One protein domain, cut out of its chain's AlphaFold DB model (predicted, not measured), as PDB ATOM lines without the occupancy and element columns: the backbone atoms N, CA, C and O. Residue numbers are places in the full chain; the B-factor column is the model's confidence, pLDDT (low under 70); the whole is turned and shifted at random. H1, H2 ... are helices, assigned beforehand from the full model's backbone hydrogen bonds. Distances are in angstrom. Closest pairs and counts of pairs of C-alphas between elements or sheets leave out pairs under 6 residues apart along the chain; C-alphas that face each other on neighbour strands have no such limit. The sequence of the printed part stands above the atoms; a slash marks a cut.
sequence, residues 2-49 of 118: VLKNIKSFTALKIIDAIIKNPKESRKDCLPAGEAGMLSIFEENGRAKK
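This is residues 2 to 49 of the 118 residues of an uncharacterized protein of Sphingobacteriales bacterium 44-15 (UniProt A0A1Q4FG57). Two helices make an open V, H1 the longer arm and H2 the shorter, joined at the narrow end by a long looping link, residues 21 to 36. Residues 2 to 14 and 42 to 49 stick out as the free ends of the arms. The printed part has 48 residues, with two named helices, H1 then H2, and no named strand: the class is all helix. It is loose, with a radius of gyration of the C-alphas of 12.3 A, and spans 38 by 25 by 12 A.

Find C-alpha 2 at (54.300, -7.167, 34.588); from there H1, residues 2 to 20, runs 26.9 A to C-alpha 20 at (36.730, -27.292, 37.992). Go on to Met 37, where H2, residues 37 to 47, begins; it runs 15.7 A to C-alpha 47 at (33.699, -5.303, 48.825).

H1 and H2 are near each other, with 6 pairs of C-alphas within 10 A, the closest at 8.0 A. In H1 and H2 every O i to N i+4 pair is within hydrogen-bond range.

Look at Val 2 and Ala 32 for the two C-alphas farthest apart, 38.7 A. The link from H1 to H2, 16 residues, is long. The printed part has no cut. In the B-factor column, pLDDT is under 70 at residues 31 to 33 and 48 to 49.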
ATOM      1  N   VAL A   2      54.036  -5.719  34.435       84.00
ATOM      2  CA  VAL A   2      54.300  -7.167  34.588       84.00
ATOM      3  C   VAL A   2      53.586  -7.802  35.791       84.00
ATOM      4  O   VAL A   2      52.782  -8.705  35.597       84.00
ATOM      5  N   LEU A   3      53.780  -7.291  37.017       86.50
ATOM      6  CA  LEU A   3      53.136  -7.854  38.221       86.50
ATOM      7  C   LEU A   3      51.604  -7.856  38.144       86.50
ATOM      8  O   LEU A   3      50.963  -8.817  38.558       86.50
ATOM      9  N   LYS A   4      51.014  -6.798  37.576       86.56
ATOM     10  CA  LYS A   4      49.568  -6.725  37.337       86.56
ATOM     11  C   LYS A   4      49.116  -7.863  36.421       86.56
ATOM     12  O   LYS A   4      48.169  -8.561  36.759       86.56
ATOM     13  N   ASN A   5      49.809  -8.068  35.300       90.81
ATOM     14  CA  ASN A   5      49.467  -9.121  34.346       90.81
ATOM     15  C   ASN A   5      49.644 -10.516  34.954       90.81
ATOM     16  O   ASN A   5      48.772 -11.361  34.768       90.81
ATOM     17  N   ILE A   6      50.706 -10.737  35.738       93.56
ATOM     18  CA  ILE A   6      50.915 -11.990  36.478       93.56
ATOM     19  C   ILE A   6      49.754 -12.229  37.441       93.56
ATOM     20  O   ILE A   6      49.137 -13.291  37.385       93.56
ATOM     21  N   LYS A   7      49.408 -11.246  38.283       91.38
ATOM     22  CA  LYS A   7      48.295 -11.365  39.234       91.38
ATOM     23  C   LYS A   7      46.973 -11.651  38.518       91.38
ATOM     24  O   LYS A   7      46.276 -12.586  38.893       91.38
ATOM     25  N   SER A   8      46.644 -10.899  37.467       90.25
ATOM     26  CA  SER A   8      45.417 -11.110  36.691       90.25
ATOM     27  C   SER A   8      45.363 -12.501  36.058       90.25
ATOM     28  O   SER A   8      44.369 -13.207  36.217       90.25
ATOM     29  N   PHE A   9      46.426 -12.921  35.370       93.88
ATOM     30  CA  PHE A   9      46.467 -14.213  34.686       93.88
ATOM     31  C   PHE A   9      46.389 -15.384  35.669       93.88
ATOM     32  O   PHE A   9      45.580 -16.294  35.494       93.88
ATOM     33  N   THR A  10      47.206 -15.348  36.723       95.56
ATOM     34  CA  THR A  10      47.260 -16.426  37.719       95.56
ATOM     35  C   THR A  10      45.974 -16.518  38.528       95.56
ATOM     36  O   THR A  10      45.496 -17.627  38.730       95.56
ATOM     37  N   ALA A  11      45.358 -15.393  38.912       94.31
ATOM     38  CA  ALA A  11      44.070 -15.412  39.603       94.31
ATOM     39  C   ALA A  11      43.011 -16.149  38.779       94.31
ATOM     40  O   ALA A  11      42.370 -17.064  39.289       94.31
ATOM     41  N   LEU A  12      42.878 -15.809  37.491       93.12
ATOM     42  CA  LEU A  12      41.919 -16.465  36.600       93.12
ATOM     43  C   LEU A  12      42.167 -17.974  36.514       93.12
ATOM     44  O   LEU A  12      41.229 -18.755  36.637       93.12
ATOM     45  N   LYS A  13      43.424 -18.391  36.332       97.00
ATOM     46  CA  LYS A  13      43.774 -19.813  36.209       97.00
ATOM     47  C   LYS A  13      43.581 -20.591  37.507       97.00
ATOM     48  O   LYS A  13      43.098 -21.716  37.454       97.00
ATOM     49  N   ILE A  14      43.931 -20.009  38.652       95.56
ATOM     50  CA  ILE A  14      43.795 -20.665  39.957       95.56
ATOM     51  C   ILE A  14      42.320 -20.802  40.335       95.56
ATOM     52  O   ILE A  14      41.896 -21.887  40.720       95.56
ATOM     53  N   ILE A  15      41.524 -19.741  40.175       94.00
ATOM     54  CA  ILE A  15      40.082 -19.788  40.451       94.00
ATOM     55  C   ILE A  15      39.404 -20.832  39.556       94.00
ATOM     56  O   ILE A  15      38.646 -21.664  40.051       94.00
ATOM     57  N   ASP A  16      39.719 -20.838  38.259       95.38
ATOM     58  CA  ASP A  16      39.191 -21.826  37.313       95.38
ATOM     59  C   ASP A  16      39.571 -23.261  37.714       95.38
ATOM     60  O   ASP A  16      38.726 -24.155  37.695       95.38
ATOM     61  N   ALA A  17      40.818 -23.474  38.148       96.00
ATOM     62  CA  ALA A  17      41.283 -24.769  38.632       96.00
ATOM     63  C   ALA A  17      40.550 -25.220  39.906       96.00
ATOM     64  O   ALA A  17      40.215 -26.396  40.014       96.00
ATOM     65  N   ILE A  18      40.259 -24.311  40.842       94.12
ATOM     66  CA  ILE A  18      39.494 -24.620  42.062       94.12
ATOM     67  C   ILE A  18      38.058 -25.019  41.705       94.12
ATOM     68  O   ILE A  18      37.592 -26.069  42.141       94.12
ATOM     69  N   ILE A  19      37.371 -24.223  40.878       92.81
ATOM     70  CA  ILE A  19      35.971 -24.468  40.488       92.81
ATOM     71  C   ILE A  19      35.833 -25.803  39.749       92.81
ATOM     72  O   ILE A  19      34.912 -26.577  40.015       92.81
ATOM     73  N   LYS A  20      36.758 -26.085  38.826       95.44
ATOM     74  CA  LYS A  20      36.730 -27.292  37.992       95.44
ATOM     75  C   LYS A  20      37.259 -28.538  38.692       95.44
ATOM     76  O   LYS A  20      37.137 -29.619  38.121       95.44
ATOM     77  N   ASN A  21      37.848 -28.427  39.883       95.44
ATOM     78  CA  ASN A  21      38.377 -29.578  40.603       95.44
ATOM     79  C   ASN A  21      37.283 -30.233  41.468       95.44
ATOM     80  O   ASN A  21      36.966 -29.723  42.545       95.44
ATOM     81  N   PRO A  22      36.740 -31.403  41.076       91.81
ATOM     82  CA  PRO A  22      35.706 -32.076  41.861       91.81
ATOM     83  C   PRO A  22      36.225 -32.625  43.200       91.81
ATOM     84  O   PRO A  22      35.420 -32.954  44.063       91.81
ATOM     85  N   LYS A  23      37.549 -32.746  43.379       93.19
ATOM     86  CA  LYS A  23      38.178 -33.283  44.596       93.19
ATOM     87  C   LYS A  23      38.551 -32.209  45.618       93.19
ATOM     88  O   LYS A  23      38.987 -32.557  46.711       93.19
ATOM     89  N   GLU A  24      38.428 -30.927  45.278       91.31
ATOM     90  CA  GLU A  24      38.719 -29.847  46.218       91.31
ATOM     91  C   GLU A  24      37.538 -29.666  47.175       91.31
ATOM     92  O   GLU A  24      36.541 -29.031  46.838       91.31
ATOM     93  N   SER A  25      37.641 -30.239  48.372       87.56
ATOM     94  CA  SER A  25      36.580 -30.178  49.380       87.56
ATOM     95  C   SER A  25      36.391 -28.778  49.966       87.56
ATOM     96  O   SER A  25      35.284 -28.448  50.376       87.56
ATOM     97  N   ARG A  26      37.429 -27.928  49.955       89.44
ATOM     98  CA  ARG A  26      37.424 -26.594  50.586       89.44
ATOM     99  C   ARG A  26      36.842 -25.493  49.702       89.44
ATOM    100  O   ARG A  26      36.840 -24.328  50.102       89.44
ATOM    101  N   LYS A  27      36.407 -25.819  48.478       88.88
ATOM    102  CA  LYS A  27      35.906 -24.822  47.516       88.88
ATOM    103  C   LYS A  27      34.648 -24.117  48.036       88.88
ATOM    104  O   LYS A  27      34.615 -22.888  48.033       88.88
ATOM    105  N   ASP A  28      33.696 -24.898  48.554       82.75
ATOM    106  CA  ASP A  28      32.366 -24.439  48.971       82.75
ATOM    107  C   ASP A  28      32.244 -24.374  50.503       82.75
ATOM    108  O   ASP A  28      31.540 -23.514  51.024       82.75
ATOM    109  N   CYS A  29      32.955 -25.241  51.238       80.81
ATOM    110  CA  CYS A  29      32.888 -25.299  52.700       80.81
ATOM    111  C   CYS A  29      34.220 -25.754  53.320       80.81
ATOM    112  O   CYS A  29      34.875 -26.656  52.799       80.81
ATOM    113  N   LEU A  30      34.632 -25.141  54.430       74.62
ATOM    114  CA  LEU A  30      35.792 -25.568  55.222       74.62
ATOM    115  C   LEU A  30      35.390 -26.616  56.282       74.62
ATOM    116  O   LEU A  30      34.218 -26.705  56.665       74.62
ATOM    117  N   PRO A  31      36.342 -27.420  56.800       57.72
ATOM    118  CA  PRO A  31      36.078 -28.283  57.950       57.72
ATOM    119  C   PRO A  31      35.609 -27.411  59.123       57.72
ATOM    120  O   PRO A  31      36.322 -26.481  59.474       57.72
ATOM    121  N   ALA A  32      34.441 -27.721  59.702       66.69
ATOM    122  CA  ALA A  32      33.686 -26.947  60.714       66.69
ATOM    123  C   ALA A  32      32.496 -26.101  60.209       66.69
ATOM    124  O   ALA A  32      31.855 -25.428  61.010       66.69
ATOM    125  N   GLY A  33      32.113 -26.203  58.930       67.19
ATOM    126  CA  GLY A  33      30.879 -25.575  58.424       67.19
ATOM    127  C   GLY A  33      31.031 -24.099  58.048       67.19
ATOM    128  O   GLY A  33      30.043 -23.426  57.763       67.19
ATOM    129  N   GLU A  34      32.266 -23.601  58.038       76.81
ATOM    130  CA  GLU A  34      32.603 -22.255  57.589       76.81
ATOM    131  C   GLU A  34      32.562 -22.155  56.059       76.81
ATOM    132  O   GLU A  34      32.688 -23.151  55.334       76.81
ATOM    133  N   ALA A  35      32.383 -20.930  55.562       79.56
ATOM    134  CA  ALA A  35      32.346 -20.646  54.136       79.56
ATOM    135  C   ALA A  35      33.677 -21.034  53.462       79.56
ATOM    136  O   ALA A  35      34.760 -20.764  53.984       79.56
ATOM    137  N   GLY A  36      33.594 -21.701  52.308       87.44
ATOM    138  CA  GLY A  36      34.761 -22.162  51.560       87.44
ATOM    139  C   GLY A  36      35.589 -21.033  50.946       87.44
ATOM    140  O   GLY A  36      35.238 -19.852  50.984       87.44
ATOM    141  N   MET A  37      36.695 -21.411  50.303       91.62
ATOM    142  CA  MET A  37      37.616 -20.461  49.667       91.62
ATOM    143  C   MET A  37      36.914 -19.535  48.662       91.62
ATOM    144  O   MET A  37      37.232 -18.348  48.601       91.62
ATOM    145  N   LEU A  38      35.955 -20.053  47.884       91.88
ATOM    146  CA  LEU A  38      35.263 -19.261  46.863       91.88
ATOM    147  C   LEU A  38      34.404 -18.153  47.477       91.88
ATOM    148  O   LEU A  38      34.407 -17.041  46.952       91.88
ATOM    149  N   SER A  39      33.741 -18.415  48.605       90.44
ATOM    150  CA  SER A  39      32.964 -17.403  49.326       90.44
ATOM    151  C   SER A  39      33.858 -16.277  49.835       90.44
ATOM    152  O   SER A  39      33.555 -15.109  49.614       90.44
ATOM    153  N   ILE A  40      35.021 -16.616  50.402       90.06
ATOM    154  CA  ILE A  40      36.009 -15.627  50.854       90.06
ATOM    155  C   ILE A  40      36.464 -14.753  49.675       90.06
ATOM    156  O   ILE A  40      36.514 -13.524  49.783       90.06
ATOM    157  N   PHE A  41      36.780 -15.356  48.527       91.81
ATOM    158  CA  PHE A  41      37.189 -14.595  47.343       91.81
ATOM    159  C   PHE A  41      36.062 -13.711  46.807       91.81
ATOM    160  O   PHE A  41      36.328 -12.601  46.341       91.81
ATOM    161  N   GLU A  42      34.822 -14.186  46.860       90.75
ATOM    162  CA  GLU A  42      33.654 -13.451  46.388       90.75
ATOM    163  C   GLU A  42      33.360 -12.238  47.270       90.75
ATOM    164  O   GLU A  42      33.174 -11.130  46.765       90.75
ATOM    165  N   GLU A  43      33.378 -12.419  48.589       89.31
ATOM    166  CA  GLU A  43      33.202 -11.343  49.565       89.31
ATOM    167  C   GLU A  43      34.236 -10.233  49.358       89.31
ATOM    168  O   GLU A  43      33.880  -9.054  49.267       89.31
ATOM    169  N   ASN A  44      35.507 -10.606  49.179       87.94
ATOM    170  CA  ASN A  44      36.576  -9.654  48.885       87.94
ATOM    171  C   ASN A  44      36.382  -8.956  47.523       87.94
ATOM    172  O   ASN A  44      36.593  -7.746  47.413       87.94
ATOM    173  N   GLY A  45      35.925  -9.682  46.495       86.94
ATOM    174  CA  GLY A  45      35.623  -9.121  45.173       86.94
ATOM    175  C   GLY A  45      34.487  -8.094  45.206       86.94
ATOM    176  O   GLY A  45      34.632  -6.984  44.676       86.94
ATOM    177  N   ARG A  46      33.390  -8.427  45.900       84.19
ATOM    178  CA  ARG A  46      32.214  -7.563  46.097       84.19
ATOM    179  C   ARG A  46      32.564  -6.295  46.875       84.19
ATOM    180  O   ARG A  46      32.166  -5.201  46.469       84.19
ATOM    181  N   ALA A  47      33.338  -6.423  47.954       75.06
ATOM    182  CA  ALA A  47      33.699  -5.303  48.825       75.06
ATOM    183  C   ALA A  47      34.443  -4.175  48.086       75.06
ATOM    184  O   ALA A  47      34.344  -3.010  48.470       75.06
ATOM    185  N   LYS A  48      35.171  -4.491  47.007       68.00
ATOM    186  CA  LYS A  48      36.056  -3.528  46.336       68.00
ATOM    187  C   LYS A  48      35.471  -2.808  45.115       68.00
ATOM    188  O   LYS A  48      36.222  -2.100  44.448       68.00
ATOM    189  N   LYS A  49      34.171  -2.941  44.801       60.84
ATOM    190  CA  LYS A  49      33.545  -2.374  43.573       60.84
ATOM    191  C   LYS A  49      34.373  -2.638  42.299       60.84
ATOM    192  O   LYS A  49      34.399  -1.822  41.379       60.84
TER     193      LYS A  49